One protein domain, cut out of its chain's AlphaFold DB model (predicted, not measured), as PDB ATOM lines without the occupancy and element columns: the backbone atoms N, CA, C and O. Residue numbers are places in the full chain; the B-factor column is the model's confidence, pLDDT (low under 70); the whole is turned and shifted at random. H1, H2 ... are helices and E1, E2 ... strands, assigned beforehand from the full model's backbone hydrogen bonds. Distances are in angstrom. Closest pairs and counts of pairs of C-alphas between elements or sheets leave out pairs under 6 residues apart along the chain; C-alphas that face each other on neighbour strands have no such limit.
ATOM      1  N   ASP A  56      74.267  47.883  26.899       46.50
ATOM      2  CA  ASP A  56      75.502  48.076  27.662       46.50
ATOM      3  C   ASP A  56      75.168  48.522  29.097       46.50
ATOM      4  O   ASP A  56      75.083  49.711  29.408       46.50
ATOM      5  N   ILE A  57      74.960  47.557  29.997       51.78
ATOM      6  CA  ILE A  57      74.696  47.811  31.419       51.78
ATOM      7  C   ILE A  57      76.031  48.025  32.136       51.78
ATOM      8  O   ILE A  57      76.768  47.074  32.408       51.78
ATOM      9  N   LEU A  58      76.335  49.274  32.491       57.16
ATOM     10  CA  LEU A  58      77.567  49.626  33.199       57.16
ATOM     11  C   LEU A  58      77.277  49.958  34.675       57.16
ATOM     12  O   LEU A  58      76.484  50.866  34.949       57.16
ATOM     13  N   PRO A  59      77.906  49.258  35.643       63.81
ATOM     14  CA  PRO A  59      77.787  49.609  37.052       63.81
ATOM     15  C   PRO A  59      78.470  50.951  37.320       63.81
ATOM     16  O   PRO A  59      79.613  51.179  36.918       63.81
ATOM     17  N   ILE A  60      77.796  51.828  38.057       69.19
ATOM     18  CA  ILE A  60      78.358  53.105  38.485       69.19
ATOM     19  C   ILE A  60      79.221  52.842  39.719       69.19
ATOM     20  O   ILE A  60      78.711  52.546  40.798       69.19
ATOM     21  N   GLN A  61      80.542  52.921  39.555       65.62
ATOM     22  CA  GLN A  61      81.486  52.652  40.648       65.62
ATOM     23  C   GLN A  61      81.802  53.887  41.503       65.62
ATOM     24  O   GLN A  61      82.296  53.753  42.621       65.62
ATOM     25  N   GLY A  62      81.501  55.088  41.001       62.28
ATOM     26  CA  GLY A  62      81.675  56.338  41.737       62.28
ATOM     27  C   GLY A  62      80.608  56.521  42.815       62.28
ATOM     28  O   GLY A  62      79.418  56.352  42.557       62.28
ATOM     29  N   LYS A  63      81.044  56.892  44.023       69.00
ATOM     30  CA  LYS A  63      80.178  57.460  45.062       69.00
ATOM     31  C   LYS A  63      80.672  58.882  45.359       69.00
ATOM     32  O   LYS A  63      81.849  59.021  45.695       69.00
ATOM     33  N   PRO A  64      79.822  59.918  45.262       80.38
ATOM     34  CA  PRO A  64      78.395  59.867  44.929       80.38
ATOM     35  C   PRO A  64      78.122  59.530  43.451       80.38
ATOM     36  O   PRO A  64      78.966  59.756  42.586       80.38
ATOM     37  N   VAL A  65      76.934  58.988  43.170       85.50
ATOM     38  CA  VAL A  65      76.415  58.833  41.802       85.50
ATOM     39  C   VAL A  65      75.776  60.153  41.391       85.50
ATOM     40  O   VAL A  65      74.950  60.680  42.129       85.50
ATOM     41  N   GLU A  66      76.111  60.687  40.221       88.19
ATOM     42  CA  GLU A  66      75.602  61.985  39.766       88.19
ATOM     43  C   GLU A  66      74.969  61.893  38.374       88.19
ATOM     44  O   GLU A  66      75.457  61.185  37.493       88.19
ATOM     45  N   SER A  67      73.878  62.634  38.168       86.00
ATOM     46  CA  SER A  67      73.251  62.845  36.864       86.00
ATOM     47  C   SER A  67      72.823  64.300  36.703       86.00
ATOM     48  O   SER A  67      71.921  64.777  37.396       86.00
ATOM     49  N   GLN A  68      73.442  64.997  35.745       86.19
ATOM     50  CA  GLN A  68      73.061  66.364  35.380       86.19
ATOM     51  C   GLN A  68      71.676  66.412  34.728       86.19
ATOM     52  O   GLN A  68      70.874  67.278  35.077       86.19
ATOM     53  N   ALA A  69      71.363  65.455  33.847       83.50
ATOM     54  CA  ALA A  69      70.053  65.341  33.205       83.50
ATOM     55  C   ALA A  69      68.902  65.233  34.222       83.50
ATOM     56  O   ALA A  69      67.859  65.865  34.051       83.50
ATOM     57  N   LEU A  70      69.109  64.476  35.305       86.44
ATOM     58  CA  LEU A  70      68.131  64.330  36.387       86.44
ATOM     59  C   LEU A  70      68.228  65.439  37.446       86.44
ATOM     60  O   LEU A  70      67.310  65.589  38.249       86.44
ATOM     61  N   GLY A  71      69.317  66.217  37.472       89.88
ATOM     62  CA  GLY A  71      69.620  67.139  38.572       89.88
ATOM     63  C   GLY A  71      69.758  66.414  39.915       89.88
ATOM     64  O   GLY A  71      69.330  66.935  40.943       89.88
ATOM     65  N   LEU A  72      70.300  65.194  39.887       91.50
ATOM     66  CA  LEU A  72      70.311  64.252  41.001       91.50
ATOM     67  C   LEU A  72      71.743  63.878  41.388       91.50
ATOM     68  O   LEU A  72      72.538  63.457  40.545       91.50
ATOM     69  N   ARG A  73      72.020  63.935  42.688       92.38
ATOM     70  CA  ARG A  73      73.143  63.280  43.356       92.38
ATOM     71  C   ARG A  73      72.594  62.180  44.263       92.38
ATOM     72  O   ARG A  73      71.679  62.418  45.044       92.38
ATOM     73  N   ILE A  74      73.161  60.982  44.195       91.56
ATOM     74  CA  ILE A  74      72.865  59.879  45.111       91.56
ATOM     75  C   ILE A  74      74.105  59.637  45.965       91.56
ATOM     76  O   ILE A  74      75.173  59.279  45.460       91.56
ATOM     77  N   GLY A  75      73.965  59.872  47.267       89.38
ATOM     78  CA  GLY A  75      74.997  59.599  48.259       89.38
ATOM     79  C   GLY A  75      75.235  58.102  48.475       89.38
ATOM     80  O   GLY A  75      74.792  57.241  47.713       89.38
ATOM     81  N   ALA A  76      75.951  57.765  49.545       85.12
ATOM     82  CA  ALA A  76      76.145  56.371  49.917       85.12
ATOM     83  C   ALA A  76      74.825  55.764  50.437       85.12
ATOM     84  O   ALA A  76      74.422  56.036  51.561       85.12
ATOM     85  N   ALA A  77      74.184  54.918  49.628       87.00
ATOM     86  CA  ALA A  77      73.072  54.063  50.044       87.00
ATOM     87  C   ALA A  77      73.590  52.633  50.272       87.00
ATOM     88  O   ALA A  77      74.056  51.976  49.335       87.00
ATOM     89  N   GLU A  78      73.581  52.163  51.519       83.81
ATOM     90  CA  GLU A  78      74.103  50.838  51.872       83.81
ATOM     91  C   GLU A  78      73.313  49.714  51.181       83.81
ATOM     92  O   GLU A  78      72.087  49.750  51.099       83.81
ATOM     93  N   GLY A  79      74.025  48.719  50.644       80.81
ATOM     94  CA  GLY A  79      73.429  47.582  49.936       80.81
ATOM     95  C   GLY A  79      72.946  47.872  48.510       80.81
ATOM     96  O   GLY A  79      72.641  46.924  47.789       80.81
ATOM     97  N   PHE A  80      72.922  49.136  48.070       84.62
ATOM     98  CA  PHE A  80      72.507  49.503  46.716       84.62
ATOM     99  C   PHE A  80      73.686  49.576  45.737       84.62
ATOM    100  O   PHE A  80      74.729  50.177  46.014       84.62
ATOM    101  N   LEU A  81      73.481  48.991  44.559       83.81
ATOM    102  CA  LEU A  81      74.302  49.177  43.364       83.81
ATOM    103  C   LEU A  81      73.478  49.927  42.319       83.81
ATOM    104  O   LEU A  81      72.295  49.630  42.150       83.81
ATOM    105  N   PHE A  82      74.108  50.870  41.621       84.50
ATOM    106  CA  PHE A  82      73.460  51.730  40.630       84.50
ATOM    107  C   PHE A  82      74.023  51.475  39.232       84.50
ATOM    108  O   PHE A  82      75.210  51.178  39.081       84.50
ATOM    109  N   PHE A  83      73.177  51.612  38.215       78.12
ATOM    110  CA  PHE A  83      73.498  51.311  36.821       78.12
ATOM    111  C   PHE A  83      72.892  52.347  35.879       78.12
ATOM    112  O   PHE A  83      71.857  52.954  36.169       78.12
ATOM    113  N   LEU A  84      73.522  52.485  34.718       68.88
ATOM    114  CA  LEU A  84      73.016  53.246  33.580       68.88
ATOM    115  C   LEU A  84      72.425  52.248  32.582       68.88
ATOM    116  O   LEU A  84      73.076  51.245  32.292       68.88
ATOM    117  N   LEU A  85      71.213  52.509  32.085       56.09
ATOM    118  CA  LEU A  85      70.600  51.680  31.038       56.09
ATOM    119  C   LEU A  85      70.807  52.229  29.622       56.09
ATOM    120  O   LEU A  85      70.623  51.477  28.679       56.09
ATOM    121  N   ASP A  86      71.271  53.472  29.472       53.25
ATOM    122  CA  ASP A  86      71.592  54.077  28.178       53.25
ATOM    123  C   ASP A  86      72.757  55.065  28.343       53.25
ATOM    124  O   ASP A  86      72.770  55.872  29.278       53.25
ATOM    125  N   HIS A  87      73.738  55.018  27.438       49.09
ATOM    126  CA  HIS A  87      74.764  56.055  27.302       49.09
ATOM    127  C   HIS A  87      74.295  57.063  26.241       49.09
ATOM    128  O   HIS A  87      74.405  56.771  25.049       49.09
ATOM    129  N   PRO A  88      73.800  58.260  26.602       49.69
ATOM    130  CA  PRO A  88      73.775  59.341  25.634       49.69
ATOM    131  C   PRO A  88      75.231  59.757  25.394       49.69
ATOM    132  O   PRO A  88      75.906  60.222  26.313       49.69
ATOM    133  N   GLY A  89      75.725  59.602  24.165       49.84
ATOM    134  CA  GLY A  89      77.070  60.028  23.741       49.84
ATOM    135  C   GLY A  89      77.332  61.541  23.843       49.84
ATOM    136  O   GLY A  89      78.381  62.012  23.415       49.84
ATOM    137  N   ASP A  90      76.402  62.292  24.439       54.53
ATOM    138  CA  ASP A  90      76.285  63.746  24.352       54.53
ATOM    139  C   ASP A  90      76.700  64.471  25.651       54.53
ATOM    140  O   ASP A  90      76.461  65.666  25.810       54.53
ATOM    141  N   GLY A  91      77.304  63.767  26.618       51.22
ATOM    142  CA  GLY A  91      77.907  64.379  27.815       51.22
ATOM    143  C   GLY A  91      76.935  64.895  28.891       51.22
ATOM    144  O   GLY A  91      77.390  65.448  29.888       51.22
ATOM    145  N   GLN A  92      75.618  64.696  28.746       54.00
ATOM    146  CA  GLN A  92      74.590  65.167  29.700       54.00
ATOM    147  C   GLN A  92      74.353  64.238  30.915       54.00
ATOM    148  O   GLN A  92      73.573  64.564  31.815       54.00
ATOM    149  N   GLY A  93      75.035  63.091  30.981       55.03
ATOM    150  CA  GLY A  93      74.783  62.062  31.995       55.03
ATOM    151  C   GLY A  93      73.483  61.275  31.743       55.03
ATOM    152  O   GLY A  93      72.771  61.536  30.773       55.03
ATOM    153  N   PRO A  94      73.165  60.272  32.579       60.50
ATOM    154  CA  PRO A  94      72.041  59.366  32.337       60.50
ATOM    155  C   PRO A  94      70.676  60.020  32.547       60.50
ATOM    156  O   PRO A  94      70.435  60.658  33.572       60.50
ATOM    157  N   SER A  95      69.741  59.754  31.636       72.12
ATOM    158  CA  SER A  95      68.324  60.134  31.760       72.12
ATOM    159  C   SER A  95      67.515  59.193  32.663       72.12
ATOM    160  O   SER A  95      66.399  59.528  33.056       72.12
ATOM    161  N   THR A  96      68.062  58.018  32.990       80.81
ATOM    162  CA  THR A  96      67.485  57.037  33.917       80.81
ATOM    163  C   THR A  96      68.606  56.358  34.701       80.81
ATOM    164  O   THR A  96      69.587  55.904  34.114       80.81
ATOM    165  N   ILE A  97      68.457  56.263  36.021       83.69
ATOM    166  CA  ILE A  97      69.365  55.515  36.899       83.69
ATOM    167  C   ILE A  97      68.622  54.291  37.418       83.69
ATOM    168  O   ILE A  97      67.607  54.431  38.093       83.69
ATOM    169  N   SER A  98      69.136  53.098  37.135       84.75
ATOM    170  CA  SER A  98      68.619  51.852  37.710       84.75
ATOM    171  C   SER A  98      69.359  51.490  38.986       84.75
ATOM    172  O   SER A  98      70.524  51.853  39.153       84.75
ATOM    173  N   PHE A  99      68.709  50.760  39.886       86.12
ATOM    174  CA  PHE A  99      69.317  50.303  41.131       86.12
ATOM    175  C   PHE A  99      68.882  48.888  41.509       86.12
ATOM    176  O   PHE A  99      67.795  48.433  41.155       86.12
ATOM    177  N   ILE A 100      69.734  48.207  42.274       83.75
ATOM    178  CA  ILE A 100      69.440  46.918  42.903       83.75
ATOM    179  C   ILE A 100      70.001  46.891  44.322       83.75
ATOM    180  O   ILE A 100      71.112  47.356  44.568       83.75
ATOM    181  N   ASN A 101      69.258  46.291  45.242       82.06
ATOM    182  CA  ASN A 101      69.726  45.846  46.541       82.06
ATOM    183  C   ASN A 101      69.378  44.364  46.677       82.06
ATOM    184  O   ASN A 101      68.236  43.997  46.949       82.06
ATOM    185  N   ARG A 102      70.381  43.509  46.447       74.75
ATOM    186  CA  ARG A 102      70.206  42.049  46.420       74.75
ATOM    187  C   ARG A 102      69.795  41.494  47.780       74.75
ATOM    188  O   ARG A 102      68.970  40.597  47.830       74.75
ATOM    189  N   ASN A 103      70.340  42.051  48.860       76.50
ATOM    190  CA  ASN A 103      70.065  41.580  50.217       76.50
ATOM    191  C   ASN A 103      68.619  41.871  50.630       76.50
ATOM    192  O   ASN A 103      68.019  41.094  51.360       76.50
ATOM    193  N   ALA A 104      68.075  42.993  50.156       80.62
ATOM    194  CA  ALA A 104      66.690  43.373  50.386       80.62
ATOM    195  C   ALA A 104      65.721  42.822  49.327       80.62
ATOM    196  O   ALA A 104      64.529  43.091  49.420       80.62
ATOM    197  N   SER A 105      66.205  42.111  48.300       80.81
ATOM    198  CA  SER A 105      65.398  41.701  47.141       80.81
ATOM    199  C   SER A 105      64.666  42.877  46.472       80.81
ATOM    200  O   SER A 105      63.538  42.740  46.003       80.81
ATOM    201  N   ILE A 106      65.315  44.045  46.428       83.75
ATOM    202  CA  ILE A 106      64.772  45.275  45.845       83.75
ATOM    203  C   ILE A 106      65.502  45.611  44.559       83.75
ATOM    204  O   ILE A 106      66.724  45.517  44.463       83.75
ATOM    205  N   LEU A 107      64.753  46.101  43.588       84.38
ATOM    206  CA  LEU A 107      65.289  46.661  42.363       84.38
ATOM    207  C   LEU A 107      64.411  47.817  41.887       84.38
ATOM    208  O   LEU A 107      63.291  47.986  42.364       84.38
ATOM    209  N   GLY A 108      64.900  48.638  40.966       85.25
ATOM    210  CA  GLY A 108      64.105  49.758  40.487       85.25
ATOM    211  C   GLY A 108      64.850  50.760  39.635       85.25
ATOM    212  O   GLY A 108      65.955  50.506  39.160       85.25
ATOM    213  N   GLN A 109      64.199  51.898  39.415       89.31
ATOM    214  CA  GLN A 109      64.710  52.967  38.568       89.31
ATOM    215  C   GLN A 109      64.256  54.351  39.034       89.31
ATOM    216  O   GLN A 109      63.186  54.513  39.624       89.31
ATOM    217  N   ILE A 110      65.071  55.351  38.716       90.31
ATOM    218  CA  ILE A 110      64.820  56.772  38.930       90.31
ATOM    219  C   ILE A 110      64.914  57.466  37.577       90.31
ATOM    220  O   ILE A 110      65.926  57.345  36.885       90.31
ATOM    221  N   LYS A 111      63.874  58.211  37.212       88.50
ATOM    222  CA  LYS A 111      63.814  58.994  35.972       88.50
ATOM    223  C   LYS A 111      63.112  60.329  36.199       88.50
ATOM    224  O   LYS A 111      62.504  60.543  37.246       88.50
ATOM    225  N   THR A 112      63.158  61.223  35.218       88.81
ATOM    226  CA  THR A 112      62.377  62.468  35.253       88.81
ATOM    227  C   THR A 112      60.880  62.162  35.281       88.81
ATOM    228  O   THR A 112      60.400  61.296  34.546       88.81
ATOM    229  N   PHE A 113      60.131  62.877  36.120       87.56
ATOM    230  CA  PHE A 113      58.674  62.842  36.077       87.56
ATOM    231  C   PHE A 113      58.163  63.772  34.973       87.56
ATOM    232  O   PHE A 113      58.419  64.975  35.005       87.56
ATOM    233  N   ASP A 114      57.414  63.211  34.027       82.19
ATOM    234  CA  ASP A 114      56.722  63.960  32.981       82.19
ATOM    235  C   ASP A 114      55.201  63.831  33.183       82.19
ATOM    236  O   ASP A 114      54.657  62.738  32.999       82.19
ATOM    237  N   PRO A 115      54.494  64.920  33.545       79.00
ATOM    238  CA  PRO A 115      53.053  64.887  33.786       79.00
ATOM    239  C   PRO A 115      52.228  64.605  32.523       79.00
ATOM    240  O   PRO A 115      51.058  64.248  32.637       79.00
ATOM    241  N   SER A 116      52.800  64.774  31.326       76.00
ATOM    242  CA  SER A 116      52.130  64.435  30.067       76.00
ATOM    243  C   SER A 116      52.191  62.935  29.756       76.00
ATOM    244  O   SER A 116      51.286  62.398  29.119       76.00
ATOM    245  N   ALA A 117      53.227  62.251  30.247       69.56
ATOM    246  CA  ALA A 117      53.468  60.829  30.019       69.56
ATOM    247  C   ALA A 117      53.063  59.939  31.207       69.56
ATOM    248  O   ALA A 117      52.961  58.721  31.059       69.56
ATOM    249  N   SER A 118      52.881  60.508  32.400       73.69
ATOM    250  CA  SER A 118      52.560  59.771  33.624       73.69
ATOM    251  C   SER A 118      51.573  60.551  34.488       73.69
ATOM    252  O   SER A 118      51.801  61.708  34.837       73.69
ATOM    253  N   THR A 119      50.475  59.899  34.857       79.69
ATOM    254  CA  THR A 119      49.456  60.461  35.746       79.69
ATOM    255  C   THR A 119      49.865  60.308  37.211       79.69
ATOM    256  O   THR A 119      50.608  59.400  37.583       79.69
ATOM    257  N   TRP A 120      49.397  61.228  38.059       82.88
ATOM    258  CA  TRP A 120      49.600  61.153  39.505       82.88
ATOM    259  C   TRP A 120      48.307  61.474  40.273       82.88
ATOM    260  O   TRP A 120      47.723  62.528  40.004       82.88
ATOM    261  N   PRO A 121      47.895  60.654  41.263       85.25
ATOM    262  CA  PRO A 121      48.470  59.356  41.636       85.25
ATOM    263  C   PRO A 121      48.439  58.334  40.482       85.25
ATOM    264  O   PRO A 121      47.646  58.502  39.553       85.25
ATOM    265  N   PRO A 122      49.306  57.305  40.511       80.56
ATOM    266  CA  PRO A 122      49.291  56.254  39.503       80.56
ATOM    267  C   PRO A 122      47.976  55.472  39.561       80.56
ATOM    268  O   PRO A 122      47.311  55.381  40.597       80.56
ATOM    269  N   THR A 123      47.611  54.890  38.431       74.88
ATOM    270  CA  THR A 123      46.402  54.089  38.249       74.88
ATOM    271  C   THR A 123      46.715  52.600  38.352       74.88
ATOM    272  O   THR A 123      47.872  52.198  38.299       74.88
ATOM    273  N   ALA A 124      45.689  51.749  38.454       71.06
ATOM    274  CA  ALA A 124      45.878  50.296  38.494       71.06
ATOM    275  C   ALA A 124      46.684  49.749  37.295       71.06
ATOM    276  O   ALA A 124      47.410  48.775  37.451       71.06
ATOM    277  N   ALA A 125      46.611  50.403  36.129       70.81
ATOM    278  CA  ALA A 125      47.352  50.014  34.926       70.81
ATOM    279  C   ALA A 125      48.876  50.219  35.034       70.81
ATOM    280  O   ALA A 125      49.635  49.631  34.258       70.81
ATOM    281  N   ASP A 126      49.324  51.043  35.984       71.81
ATOM    282  CA  ASP A 126      50.741  51.295  36.261       71.81
ATOM    283  C   ASP A 126      51.364  50.207  37.155       71.81
ATOM    284  O   ASP A 126      52.583  50.151  37.313       71.81
ATOM    285  N   PHE A 127      50.537  49.316  37.710       70.19
ATOM    286  CA  PHE A 127      50.956  48.181  38.526       70.19
ATOM    287  C   PHE A 127      50.787  46.876  37.734       70.19
ATOM    288  O   PHE A 127      49.855  46.749  36.938       70.19
ATOM    289  N   PRO A 128      51.680  45.888  37.915       62.34
ATOM    290  CA  PRO A 128      51.514  44.592  37.275       62.34
ATOM    291  C   PRO A 128      50.200  43.928  37.738       62.34
ATOM    292  O   PRO A 128      49.830  44.041  38.918       62.34
ATOM    293  N   PRO A 129      49.481  43.249  36.822       53.31
ATOM    294  CA  PRO A 129      48.233  42.571  37.134       53.31
ATOM    295  C   PRO A 129      48.471  41.484  38.176       53.31
ATOM    296  O   PRO A 129      49.594  41.004  38.348       53.31
ATOM    297  N   SER A 130      47.407  41.099  38.881       51.12
ATOM    298  CA  SER A 130      47.541  40.038  39.865       51.12
ATOM    299  C   SER A 130      47.888  38.722  39.189       51.12
ATOM    300  O   SER A 130      47.231  38.335  38.222       51.12
ATOM    301  N   VAL A 131      48.923  38.055  39.693       45.06
ATOM    302  CA  VAL A 131      49.263  36.688  39.302       45.06
ATOM    303  C   VAL A 131      48.893  35.824  40.490       45.06
ATOM    304  O   VAL A 131      49.637  35.743  41.463       45.06
ATOM    305  N   HIS A 132      47.705  35.230  40.439       43.66
ATOM    306  CA  HIS A 132      47.337  34.207  41.407       43.66
ATOM    307  C   HIS A 132      47.908  32.885  40.898       43.66
ATOM    308  O   HIS A 132      47.492  32.377  39.854       43.66
ATOM    309  N   LEU A 133      48.905  32.362  41.610       38.41
ATOM    310  CA  LEU A 133      49.287  30.963  41.499       38.41
ATOM    311  C   LEU A 133      48.263  30.175  42.318       38.41
ATOM    312  O   LEU A 133      48.456  29.983  43.517       38.41
ATOM    313  N   ASP A 134      47.163  29.760  41.688       41.22
ATOM    314  CA  ASP A 134      46.366  28.665  42.242       41.22
ATOM    315  C   ASP A 134      47.281  27.435  42.197       41.22
ATOM    316  O   ASP A 134      47.465  26.810  41.148       41.22
ATOM    317  N   MET A 135      47.937  27.137  43.323       42.38
ATOM    318  CA  MET A 135      48.488  25.808  43.533       42.38
ATOM    319  C   MET A 135      47.278  24.885  43.516       42.38
ATOM    320  O   MET A 135      46.464  24.924  44.437       42.38
ATOM    321  N   GLY A 136      47.102  24.165  42.406       40.81
ATOM    322  CA  GLY A 136      46.072  23.141  42.308       40.81
ATOM    323  C   GLY A 136      46.165  22.233  43.529       40.81
ATOM    324  O   GLY A 136      47.272  22.000  44.023       40.81
ATOM    325  N   ASP A 137      45.008  21.788  44.029       42.50
ATOM    326  CA  ASP A 137      44.922  20.768  45.077       42.50
ATOM    327  C   ASP A 137      46.016  19.718  44.846       42.50
ATOM    328  O   ASP A 137      46.167  19.238  43.720       42.50
ATOM    329  N   GLU A 138      46.767  19.349  45.889       45.69
ATOM    330  CA  GLU A 138      47.851  18.355  45.796       45.69
ATOM    331  C   GLU A 138      47.377  16.990  45.235       45.69
ATOM    332  O   GLU A 138      48.206  16.160  44.865       45.69
ATOM    333  N   ASP A 139      46.058  16.787  45.095       48.50
ATOM    334  CA  ASP A 139      45.399  15.611  44.514       48.50
ATOM    335  C   ASP A 139      44.794  15.814  43.102       48.50
ATOM    336  O   ASP A 139      44.229  14.877  42.529       48.50
ATOM    337  N   ALA A 140      44.890  17.002  42.493       44.25
ATOM    338  CA  ALA A 140      44.305  17.282  41.181       44.25
ATOM    339  C   ALA A 140      45.342  17.168  40.049       44.25
ATOM    340  O   ALA A 140      46.287  17.942  39.946       44.25
ATOM    341  N   THR A 141      45.113  16.241  39.119       43.72
ATOM    342  CA  THR A 141      45.856  16.049  37.854       43.72
ATOM    343  C   THR A 141      45.762  17.217  36.853       43.72
ATOM    344  O   THR A 141      46.034  17.031  35.666       43.72
ATOM    345  N   GLU A 142      45.365  18.416  37.280       39.19
ATOM    346  CA  GLU A 142      45.233  19.584  36.408       39.19
ATOM    347  C   GLU A 142      46.460  20.508  36.529       39.19
ATOM    348  O   GLU A 142      46.933  20.772  37.634       39.19
ATOM    349  N   PRO A 143      47.016  20.997  35.404       38.44
ATOM    350  CA  PRO A 143      48.167  21.891  35.432       38.44
ATOM    351  C   PRO A 143      47.807  23.197  36.148       38.44
ATOM    352  O   PRO A 143      46.729  23.744  35.927       38.44
ATOM    353  N   ALA A 144      48.732  23.720  36.958       41.66
ATOM    354  CA  ALA A 144      48.583  25.017  37.615       41.66
ATOM    355  C   ALA A 144      48.172  26.093  36.592       41.66
ATOM    356  O   ALA A 144      48.908  26.385  35.644       41.66
ATOM    357  N   VAL A 145      46.978  26.665  36.759       36.06
ATOM    358  CA  VAL A 145      46.446  27.685  35.853       36.06
ATOM    359  C   VAL A 145      46.864  29.056  36.369       36.06
ATOM    360  O   VAL A 145      46.384  29.515  37.402       36.06
ATOM    361  N   LEU A 146      47.733  29.741  35.623       36.03
ATOM    362  CA  LEU A 146      48.035  31.154  35.849       36.03
ATOM    363  C   LEU A 146      46.791  31.988  35.524       36.03
ATOM    364  O   LEU A 146      46.471  32.212  34.355       36.03
ATOM    365  N   ARG A 147      46.085  32.461  36.552       38.22
ATOM    366  CA  ARG A 147      44.985  33.415  36.377       38.22
ATOM    367  C   ARG A 147      45.530  34.830  36.515       38.22
ATOM    368  O   ARG A 147      45.897  35.268  37.605       38.22
ATOM    369  N   VAL A 148      45.592  35.524  35.382       41.28
ATOM    370  CA  VAL A 148      45.917  36.950  35.308       41.28
ATOM    371  C   VAL A 148      44.611  37.724  35.444       41.28
ATOM    372  O   VAL A 148      43.741  37.629  34.583       41.28
ATOM    373  N   GLY A 149      44.456  38.462  36.541       38.97
ATOM    374  CA  GLY A 149      43.258  39.262  36.805       38.97
ATOM    375  C   GLY A 149      43.605  40.644  37.347       38.97
ATOM    376  O   GLY A 149      44.637  40.833  37.998       38.97
ATOM    377  N   ALA A 150      42.740  41.628  37.112       44.38
ATOM    378  CA  ALA A 150      42.708  42.809  37.966       44.38
ATOM    379  C   ALA A 150      42.150  42.361  39.323       44.38
ATOM    380  O   ALA A 150      41.107  41.718  39.370       44.38
ATOM    381  N   SER A 151      42.856  42.631  40.421       50.53
ATOM    382  CA  SER A 151      42.267  42.393  41.738       50.53
ATOM    383  C   SER A 151      41.104  43.370  41.906       50.53
ATOM    384  O   SER A 151      41.323  44.581  41.840       50.53
ATOM    385  N   ASP A 152      39.897  42.858  42.153       49.22
ATOM    386  CA  ASP A 152      38.705  43.668  42.464       49.22
ATOM    387  C   ASP A 152      38.914  44.569  43.707       49.22
ATOM    388  O   ASP A 152      38.195  45.542  43.922       49.22
ATOM    389  N   ASP A 153      39.966  44.284  44.481       54.91
ATOM    390  CA  ASP A 153      40.376  44.931  45.726       54.91
ATOM    391  C   ASP A 153      41.584  45.888  45.556       54.91
ATOM    392  O   ASP A 153      42.314  46.155  46.520       54.91
ATOM    393  N   PHE A 154      41.843  46.422  44.353       63.72
ATOM    394  CA  PHE A 154      42.924  47.399  44.148       63.72
ATOM    395  C   PHE A 154      42.655  48.702  44.923       63.72
ATOM    396  O   PHE A 154      41.995  49.627  44.450       63.72
ATOM    397  N   GLN A 155      43.206  48.795  46.133       70.56
ATOM    398  CA  GLN A 155      43.234  50.022  46.921       70.56
ATOM    399  C   GLN A 155      44.654  50.575  46.956       70.56
ATOM    400  O   GLN A 155      45.544  49.997  47.585       70.56
ATOM    401  N   LEU A 156      44.851  51.716  46.299       76.75
ATOM    402  CA  LEU A 156      46.104  52.456  46.347       76.75
ATOM    403  C   LEU A 156      46.246  53.137  47.713       76.75
ATOM    404  O   LEU A 156      45.372  53.889  48.144       76.75
ATOM    405  N   GLN A 157      47.362  52.901  48.388       83.06
ATOM    406  CA  GLN A 157      47.778  53.683  49.539       83.06
ATOM    407  C   GLN A 157      48.789  54.729  49.084       83.06
ATOM    408  O   GLN A 157      49.815  54.379  48.500       83.06
ATOM    409  N   VAL A 158      48.504  55.995  49.390       86.62
ATOM    410  CA  VAL A 158      49.430  57.107  49.158       86.62
ATOM    411  C   VAL A 158      49.940  57.625  50.499       86.62
ATOM    412  O   VAL A 158      49.145  57.849  51.413       86.62
ATOM    413  N   GLN A 159      51.253  57.791  50.630       90.31
ATOM    414  CA  GLN A 159      51.908  58.352  51.810       90.31
ATOM    415  C   GLN A 159      52.973  59.362  51.392       90.31
ATOM    416  O   GLN A 159      53.844  59.039  50.591       90.31
ATOM    417  N   THR A 160      52.938  60.558  51.971       94.38
ATOM    418  CA  THR A 160      53.978  61.572  51.774       94.38
ATOM    419  C   THR A 160      55.008  61.469  52.886       94.38
ATOM    420  O   THR A 160      54.655  61.564  54.062       94.38
ATOM    421  N   ILE A 161      56.277  61.309  52.521       96.12
ATOM    422  CA  ILE A 161      57.393  61.241  53.464       96.12
ATOM    423  C   ILE A 161      58.396  62.345  53.147       96.12
ATOM    424  O   ILE A 161      58.828  62.515  52.004       96.12
ATOM    425  N   LEU A 162      58.772  63.084  54.188       95.88
ATOM    426  CA  LEU A 162      59.851  64.057  54.138       95.88
ATOM    427  C   LEU A 162      61.157  63.368  54.537       95.88
ATOM    428  O   LEU A 162      61.354  63.014  55.698       95.88
ATOM    429  N   TYR A 163      62.043  63.194  53.566       94.31
ATOM    430  CA  TYR A 163      63.427  62.795  53.788       94.31
ATOM    431  C   TYR A 163      64.311  64.036  53.906       94.31
ATOM    432  O   TYR A 163      63.880  65.158  53.640       94.31
ATOM    433  N   GLN A 164      65.576  63.833  54.272       90.19
ATOM    434  CA  GLN A 164      66.512  64.924  54.548       90.19
ATOM    435  C   GLN A 164      66.610  65.959  53.414       90.19
ATOM    436  O   GLN A 164      66.631  67.153  53.693       90.19
ATOM    437  N   ASN A 165      66.642  65.512  52.152       93.56
ATOM    438  CA  ASN A 165      66.799  66.396  50.990       93.56
ATOM    439  C   ASN A 165      65.661  66.282  49.962       93.56
ATOM    440  O   ASN A 165      65.713  66.946  48.929       93.56
ATOM    441  N   ALA A 166      64.661  65.432  50.208       94.19
ATOM    442  CA  ALA A 166      63.629  65.083  49.237       94.19
ATOM    443  C   ALA A 166      62.271  64.928  49.919       94.19
ATOM    444  O   ALA A 166      62.182  64.419  51.033       94.19
ATOM    445  N   THR A 167      61.199  65.307  49.231       96.81
ATOM    446  CA  THR A 167      59.834  64.927  49.624       96.81
ATOM    447  C   THR A 167      59.314  63.927  48.612       96.81
ATOM    448  O   THR A 167      59.325  64.222  47.417       96.81
ATOM    449  N   ILE A 168      58.883  62.750  49.061       96.69
ATOM    450  CA  ILE A 168      58.374  61.711  48.162       96.69
ATOM    451  C   ILE A 168      56.950  61.351  48.553       96.69
ATOM    452  O   ILE A 168      56.692  60.927  49.680       96.69
ATOM    453  N   ASP A 169      56.047  61.479  47.588       95.06
ATOM    454  CA  ASP A 169      54.718  60.893  47.658       95.06
ATOM    455  C   ASP A 169      54.819  59.457  47.147       95.06
ATOM    456  O   ASP A 169      54.977  59.229  45.949       95.06
ATOM    457  N   TRP A 170      54.769  58.479  48.043       92.81
ATOM    458  CA  TRP A 170      54.766  57.062  47.706       92.81
ATOM    459  C   TRP A 170      53.353  56.572  47.453       92.81
ATOM    460  O   TRP A 170      52.470  56.781  48.276       92.81
ATOM    461  N   ALA A 171      53.159  55.856  46.356       88.50
ATOM    462  CA  ALA A 171      51.933  55.179  45.987       88.50
ATOM    463  C   ALA A 171      52.211  53.681  45.819       88.50
ATOM    464  O   ALA A 171      53.066  53.282  45.026       88.50
ATOM    465  N   SER A 172      51.493  52.842  46.564       84.75
ATOM    466  CA  SER A 172      51.611  51.385  46.463       84.75
ATOM    467  C   SER A 172      50.267  50.703  46.746       84.75
ATOM    468  O   SER A 172      49.470  51.234  47.526       84.75
ATOM    469  N   PRO A 173      49.973  49.543  46.137       76.88
ATOM    470  CA  PRO A 173      48.765  48.786  46.440       76.88
ATOM    471  C   PRO A 173      48.801  48.257  47.882       76.88
ATOM    472  O   PRO A 173      49.809  47.707  48.327       76.88
ATOM    473  N   ARG A 174      47.689  48.379  48.621       71.19
ATOM    474  CA  ARG A 174      47.568  47.871  50.004       71.19
ATOM    475  C   ARG A 174      47.788  46.364  50.108       71.19
ATOM    476  O   ARG A 174      48.374  45.883  51.073       71.19
ATOM    477  N   LYS A 175      47.293  45.626  49.118       64.75
ATOM    478  CA  LYS A 175      47.553  44.202  48.924       64.75
ATOM    479  C   LYS A 175      48.372  44.079  47.649       64.75
ATOM    480  O   LYS A 175      47.989  44.662  46.636       64.75
ATOM    481  N   SER A 176      49.492  43.359  47.700       58.59
ATOM    482  CA  SER A 176      50.196  43.042  46.461       58.59
ATOM    483  C   SER A 176      49.296  42.137  45.621       58.59
ATOM    484  O   SER A 176      48.884  41.072  46.073       58.59
ATOM    485  N   SER A 177      48.980  42.589  44.412       52.91
ATOM    486  CA  SER A 177      48.285  41.807  43.400       52.91
ATOM    487  C   SER A 177      49.183  40.688  42.856       52.91
ATOM    488  O   SER A 177      48.701  39.600  42.569       52.91
ATOM    489  N   ALA A 178      50.484  40.931  42.720       53.72
ATOM    490  CA  ALA A 178      51.431  40.063  42.021       53.72
ATOM    491  C   ALA A 178      52.375  39.317  42.978       53.72
ATOM    492  O   ALA A 178      53.562  39.190  42.687       53.72
ATOM    493  N   TRP A 179      51.872  38.872  44.136       52.41
ATOM    494  CA  TRP A 179      52.688  38.235  45.175       52.41
ATOM    495  C   TRP A 179      53.610  37.141  44.586       52.41
ATOM    496  O   TRP A 179      53.133  36.312  43.809       52.41
ATOM    497  N   PRO A 180      54.918  37.141  44.915       60.88
ATOM    498  CA  PRO A 180      55.590  37.921  45.965       60.88
ATOM    499  C   PRO A 180      56.055  39.338  45.564       60.88
ATOM    500  O   PRO A 180      56.678  40.023  46.367       60.88
ATOM    501  N   LEU A 181      55.744  39.825  44.360       72.38
ATOM    502  CA  LEU A 181      56.186  41.138  43.879       72.38
ATOM    503  C   LEU A 181      55.314  42.279  44.428       72.38
ATOM    504  O   LEU A 181      54.111  42.294  44.183       72.38
ATOM    505  N   ARG A 182      55.884  43.311  45.053       78.81
ATOM    506  CA  ARG A 182      55.182  44.583  45.327       78.81
ATOM    507  C   ARG A 182      55.860  45.737  44.601       78.81
ATOM    508  O   ARG A 182      57.080  45.834  44.565       78.81
ATOM    509  N   VAL A 183      55.052  46.627  44.028       82.94
ATOM    510  CA  VAL A 183      55.547  47.826  43.345       82.94
ATOM    511  C   VAL A 183      55.192  49.069  44.152       82.94
ATOM    512  O   VAL A 183      54.066  49.224  44.635       82.94
ATOM    513  N   HIS A 184      56.165  49.962  44.278       88.75
ATOM    514  CA  HIS A 184      56.038  51.274  44.892       88.75
ATOM    515  C   HIS A 184      56.451  52.310  43.860       88.75
ATOM    516  O   HIS A 184      57.536  52.240  43.284       88.75
ATOM    517  N   ILE A 185      55.582  53.280  43.619       89.81
ATOM    518  CA  ILE A 185      55.853  54.387  42.713       89.81
ATOM    519  C   ILE A 185      55.910  55.649  43.563       89.81
ATOM    520  O   ILE A 185      54.964  55.956  44.276       89.81
ATOM    521  N   GLY A 186      57.026  56.360  43.518       93.00
ATOM    522  CA  GLY A 186      57.278  57.581  44.266       93.00
ATOM    523  C   GLY A 186      57.360  58.782  43.338       93.00
ATOM    524  O   GLY A 186      58.194  58.800  42.431       93.00
ATOM    525  N   LYS A 187      56.545  59.810  43.578       94.81
ATOM    526  CA  LYS A 187      56.749  61.137  42.990       94.81
ATOM    527  C   LYS A 187      57.627  61.942  43.937       94.81
ATOM    528  O   LYS A 187      57.191  62.346  45.010       94.81
ATOM    529  N   CYS A 188      58.879  62.135  43.546       96.19
ATOM    530  CA  CYS A 188      59.919  62.743  44.364       96.19
ATOM    531  C   CYS A 188      60.146  64.198  43.943       96.19
ATOM    532  O   CYS A 188      60.585  64.464  42.825       96.19
ATOM    533  N   ALA A 189      59.857  65.144  44.832       95.75
ATOM    534  CA  ALA A 189      60.270  66.533  44.701       95.75
ATOM    535  C   ALA A 189      61.693  66.695  45.261       95.75
ATOM    536  O   ALA A 189      61.928  66.469  46.452       95.75
ATOM    537  N   LEU A 190      62.630  67.089  44.395       93.44
ATOM    538  CA  LEU A 190      64.055  67.209  44.703       93.44
ATOM    539  C   LEU A 190      64.616  68.508  44.109       93.44
ATOM    540  O   LEU A 190      64.774  68.637  42.893       93.44
ATOM    541  N   GLY A 191      64.906  69.494  44.962       89.31
ATOM    542  CA  GLY A 191      65.287  70.836  44.512       89.31
ATOM    543  C   GLY A 191      64.218  71.448  43.596       89.31
ATOM    544  O   GLY A 191      63.058  71.569  43.981       89.31
ATOM    545  N   HIS A 192      64.598  71.809  42.367       88.00
ATOM    546  CA  HIS A 192      63.679  72.333  41.342       88.00
ATOM    547  C   HIS A 192      63.152  71.261  40.372       88.00
ATOM    548  O   HIS A 192      62.499  71.591  39.381       88.00
ATOM    549  N   ARG A 193      63.459  69.982  40.609       90.62
ATOM    550  CA  ARG A 193      63.082  68.864  39.738       90.62
ATOM    551  C   ARG A 193      62.028  67.995  40.412       90.62
ATOM    552  O   ARG A 193      61.933  67.910  41.634       90.62
ATOM    553  N   THR A 194      61.233  67.324  39.586       94.12
ATOM    554  CA  THR A 194      60.370  66.225  40.024       94.12
ATOM    555  C   THR A 194      60.830  64.952  39.334       94.12
ATOM    556  O   THR A 194      60.985  64.919  38.111       94.12
ATOM    557  N   LEU A 195      61.066  63.912  40.120       93.62
ATOM    558  CA  LEU A 195      61.525  62.606  39.674       93.62
ATOM    559  C   LEU A 195      60.439  61.561  39.930       93.62
ATOM    560  O   LEU A 195      59.637  61.689  40.856       93.62
ATOM    561  N   LEU A 196      60.431  60.516  39.112       90.94
ATOM    562  CA  LEU A 196      59.657  59.307  39.336       90.94
ATOM    563  C   LEU A 196      60.609  58.205  39.801       90.94
ATOM    564  O   LEU A 196      61.546  57.846  39.086       90.94
ATOM    565  N   VAL A 197      60.352  57.675  40.991       93.19
ATOM    566  CA  VAL A 197      61.100  56.571  41.595       93.19
ATOM    567  C   VAL A 197      60.215  55.333  41.561       93.19
ATOM    568  O   VAL A 197      59.170  55.304  42.198       93.19
ATOM    569  N   SER A 198      60.603  54.307  40.819       89.88
ATOM    570  CA  SER A 198      59.900  53.022  40.810       89.88
ATOM    571  C   SER A 198      60.727  52.002  41.574       89.88
ATOM    572  O   SER A 198      61.873  51.755  41.205       89.88
ATOM    573  N   VAL A 199      60.149  51.416  42.617       89.38
ATOM    574  CA  VAL A 199      60.751  50.367  43.445       89.38
ATOM    575  C   VAL A 199      59.928  49.097  43.281       89.38
ATOM    576  O   VAL A 199      58.702  49.126  43.377       89.38
ATOM    577  N   TYR A 200      60.609  47.984  43.062       83.75
ATOM    578  CA  TYR A 200      60.037  46.653  42.963       83.75
ATOM    579  C   TYR A 200      60.650  45.800  44.072       83.75
ATOM    580  O   TYR A 200      61.860  45.567  44.091       83.75
ATOM    581  N   GLU A 201      59.815  45.368  45.005       82.38
ATOM    582  CA  GLU A 201      60.146  44.382  46.030       82.38
ATOM    583  C   GLU A 201      59.827  43.002  45.472       82.38
ATOM    584  O   GLU A 201      58.670  42.726  45.170       82.38
ATOM    585  N   MET A 202      60.833  42.145  45.311       75.06
ATOM    586  CA  MET A 202      60.664  40.801  44.749       75.06
ATOM    587  C   MET A 202      60.224  39.763  45.793       75.06
ATOM    588  O   MET A 202      59.735  38.703  45.416       75.06
ATOM    589  N   ASP A 203      60.408  40.067  47.080       72.19
ATOM    590  CA  ASP A 203      60.016  39.230  48.221       72.19
ATOM    591  C   ASP A 203      59.229  40.073  49.236       72.19
ATOM    592  O   ASP A 203      59.674  40.375  50.346       72.19
ATOM    593  N   ALA A 204      58.079  40.581  48.793       70.75
ATOM    594  CA  ALA A 204      57.276  41.500  49.577       70.75
ATOM    595  C   ALA A 204      56.506  40.761  50.680       70.75
ATOM    596  O   ALA A 204      55.595  39.968  50.421       70.75
ATOM    597  N   GLN A 205      56.807  41.103  51.931       66.12
ATOM    598  CA  GLN A 205      56.027  40.661  53.087       66.12
ATOM    599  C   GLN A 205      54.830  41.590  53.324       66.12
ATOM    600  O   GLN A 205      54.824  42.756  52.919       66.12
ATOM    601  N   THR A 206      53.772  41.078  53.948       59.06
ATOM    602  CA  THR A 206      52.659  41.886  54.468       59.06
ATOM    603  C   THR A 206      52.837  42.069  55.978       59.06
ATOM    604  O   THR A 206      53.143  41.095  56.665       59.06
ATOM    605  N   PRO A 207      52.644  43.284  56.529       65.00
ATOM    606  CA  PRO A 207      52.116  44.508  55.908       65.00
ATOM    607  C   PRO A 207      53.126  45.263  55.019       65.00
ATOM    608  O   PRO A 207      54.290  44.891  54.937       65.00
ATOM    609  N   SER A 208      52.663  46.312  54.326       68.31
ATOM    610  CA  SER A 208      53.526  47.187  53.516       68.31
ATOM    611  C   SER A 208      54.666  47.807  54.341       68.31
ATOM    612  O   SER A 208      54.473  48.049  55.535       68.31
ATOM    613  N   PRO A 209      55.826  48.105  53.722       70.25
ATOM    614  CA  PRO A 209      56.981  48.633  54.434       70.25
ATOM    615  C   PRO A 209      56.693  50.026  54.995       70.25
ATOM    616  O   PRO A 209      56.013  50.839  54.362       70.25
ATOM    617  N   ASP A 210      57.259  50.313  56.165       84.44
ATOM    618  CA  ASP A 210      57.340  51.672  56.692       84.44
ATOM    619  C   ASP A 210      58.357  52.470  55.868       84.44
ATOM    620  O   ASP A 210      59.558  52.222  55.936       84.44
ATOM    621  N   TYR A 211      57.885  53.448  55.094       91.19
ATOM    622  CA  TYR A 211      58.732  54.280  54.238       91.19
ATOM    623  C   TYR A 211      59.702  55.190  55.006       91.19
ATOM    624  O   TYR A 211      60.566  55.811  54.382       91.19
ATOM    625  N   GLN A 212      59.585  55.297  56.330       91.62
ATOM    626  CA  GLN A 212      60.543  56.023  57.167       91.62
ATOM    627  C   GLN A 212      61.754  55.167  57.554       91.62
ATOM    628  O   GLN A 212      62.750  55.704  58.035       91.62
ATOM    629  N   GLN A 213      61.692  53.849  57.342       90.44
ATOM    630  CA  GLN A 213      62.720  52.900  57.757       90.44
ATOM    631  C   GLN A 213      63.057  51.884  56.655       90.44
ATOM    632  O   GLN A 213      62.413  51.793  55.610       90.44
ATOM    633  N   GLY A 214      64.120  51.112  56.880       89.88
ATOM    634  CA  GLY A 214      64.520  50.036  55.979       89.88
ATOM    635  C   GLY A 214      65.101  50.500  54.633       89.88
ATOM    636  O   GLY A 214      65.445  51.670  54.450       89.88
ATOM    637  N   PRO A 215      65.253  49.575  53.669       89.69
ATOM    638  CA  PRO A 215      66.005  49.821  52.439       89.69
ATOM    639  C   PRO A 215      65.420  50.917  51.536       89.69
ATOM    640  O   PRO A 215      66.184  51.665  50.927       89.69
ATOM    641  N   ILE A 216      64.087  51.054  51.463       92.31
ATOM    642  CA  ILE A 216      63.446  52.132  50.687       92.31
ATOM    643  C   ILE A 216      63.771  53.497  51.303       92.31
ATOM    644  O   ILE A 216      64.112  54.427  50.573       92.31
ATOM    645  N   ALA A 217      63.740  53.610  52.634       93.44
ATOM    646  CA  ALA A 217      64.114  54.840  53.323       93.44
ATOM    647  C   ALA A 217      65.606  55.164  53.163       93.44
ATOM    648  O   ALA A 217      65.952  56.324  52.956       93.44
ATOM    649  N   VAL A 218      66.487  54.152  53.194       93.44
ATOM    650  CA  VAL A 218      67.929  54.319  52.927       93.44
ATOM    651  C   VAL A 218      68.164  54.865  51.517       93.44
ATOM    652  O   VAL A 218      68.920  55.821  51.353       93.44
ATOM    653  N   LEU A 219      67.497  54.302  50.504       93.94
ATOM    654  CA  LEU A 219      67.574  54.804  49.131       93.94
ATOM    655  C   LEU A 219      67.063  56.247  49.037       93.94
ATOM    656  O   LEU A 219      67.749  57.103  48.484       93.94
ATOM    657  N   ALA A 220      65.875  56.520  49.579       94.06
ATOM    658  CA  ALA A 220      65.234  57.829  49.505       94.06
ATOM    659  C   ALA A 220      66.020  58.922  50.248       94.06
ATOM    660  O   ALA A 220      66.160  60.033  49.741       94.06
ATOM    661  N   GLY A 221      66.586  58.597  51.413       94.19
ATOM    662  CA  GLY A 221      67.433  59.497  52.196       94.19
ATOM    663  C   GLY A 221      68.774  59.811  51.530       94.19
ATOM    664  O   GLY A 221      69.343  60.871  51.782       94.19
ATOM    665  N   ALA A 222      69.262  58.933  50.650       94.06
ATOM    666  CA  ALA A 222      70.489  59.160  49.892       94.06
ATOM    667  C   ALA A 222      70.301  60.087  48.678       94.06
ATOM    668  O   ALA A 222      71.301  60.530  48.108       94.06
ATOM    669  N   LEU A 223      69.061  60.380  48.266       95.31
ATOM    670  CA  LEU A 223      68.783  61.301  47.163       95.31
ATOM    671  C   LEU A 223      69.040  62.743  47.610       95.31
ATOM    672  O   LEU A 223      68.556  63.172  48.654       95.31
ATOM    673  N   ALA A 224      69.778  63.503  46.809       94.50
ATOM    674  CA  ALA A 224      70.076  64.910  47.035       94.50
ATOM    675  C   ALA A 224      70.052  65.680  45.704       94.50
ATOM    676  O   ALA A 224      70.372  65.103  44.660       94.50
ATOM    677  N   PRO A 225      69.680  66.971  45.702       93.88
ATOM    678  CA  PRO A 225      69.835  67.797  44.510       93.88
ATOM    679  C   PRO A 225      71.320  67.889  44.125       93.88
ATOM    680  O   PRO A 225      72.194  67.883  45.000       93.88
ATOM    681  N   LEU A 226      71.592  67.932  42.817       89.06
ATOM    682  CA  LEU A 226      72.951  68.083  42.284       89.06
ATOM    683  C   LEU A 226      73.538  69.471  42.580       89.06
ATOM    684  O   LEU A 226      72.811  70.468  42.364       89.06
TER     685      LEU A 226
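What this domain is: This is residues 56 to 226 of the 226 residues of an uncharacterized protein of Stieleria neptunia (UniProt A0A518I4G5). A twisted sheet of seven strands curls round one short helix, H1, and a small sheet of three short strands, E1, E2 and E12, stands partly face to face with it, as a lopsided sandwich. The hairpin of E6 and E7 makes an arm at one end of the long axis, and residues 137 to 142 beyond it stick out. The printed part has 171 residues, with 12 named strands and one named helix, E1 to E11 in order, then H1 and E12; the class is mostly strand, with 74 residues, under half, in named elements. The large sheet runs E3 - E4 - E5 - E11 - E10 - E9 - E8, the small one E1 - E2 - E12 and the arm E6 - E7, all antiparallel. The whole is compact, with a radius of gyration of the C-alphas of 17.6 A, yet elongated, spanning 59 by 33 by 31 A.

How they stand to each other: Begin at residues 58 to 59, a short antiparallel pairing with residues 83 to 84 of E3, residues 81 to 84. Next comes the hairpin of E1, residues 65 to 67, and E2, residues 72 to 74, where you find N 65 and O 74 2.9 A apart. E2 also pairs with E12, residues 223 to 225, at N 73 and O 224, 2.8 A. E3 starts a meander, each strand the antiparallel neighbour of the one before, with E4, residues 96 to 101, and E5, residues 106 to 112; look at N 83 and O 98, 2.8 A, then N 99 and O 108, 2.9 A. E6, residues 130 to 133, and E7, residues 146 to 149, form a hairpin with N 130 and O 149 2.9 A apart. A second meander joins E8, residues 156 to 162, E9, residues 167 to 173, E10, residues 182 to 190, and E11, residues 193 to 201; check N 159 and O 170, 2.8 A, N 171 and O 185, 2.8 A, and N 186 and O 197, 2.7 A. E5 is also the antiparallel neighbour of E11, with N 109 and O 198 2.9 A apart. H1, residues 214 to 221, is on the large sheet, which curls round it; the C-alphas of Val 199 and Ile 216, the closest of E11 and H1, are 7.9 A apart. Every O i to N i+4 pair in H1 is within hydrogen-bond range. The sandwich is two sheets face to face: their facing parts are 8.5 A centre to centre and the strands of the one stand at 39 degrees to those of the other. The closest C-alphas of E10 and E12 are those of Leu 190 and Pro 225, 5.8 A apart.

Where its parts are: Find C-alpha 65, where E1 begins, at (76.415, 58.833, 41.802). From first to last C-alpha, E4 measures 17.0 A, E5 20.3 A, E8 19.6 A, E9 19.8 A, E10 24.3 A and E11 25.4 A; E11 starts at C-alpha 193, (63.082, 68.864, 39.738). H1 measures 10.6 A, and E12 ends at C-alpha 225, (69.835, 67.797, 44.510).

The domain as a whole: Look to the C-alphas of Gly 91 and Asp 139 for the two farthest apart, 60.9 A. The printed part has no cut and ends at residue 226, the chain's last. The long links are E3 to E4, E5 to E6, E6 to E7 and E11 to H1. The mean pLDDT of the printed part is 74.7; 57 residues are under 70, among them residues 128 to 154, a stretch that includes E6 and E7.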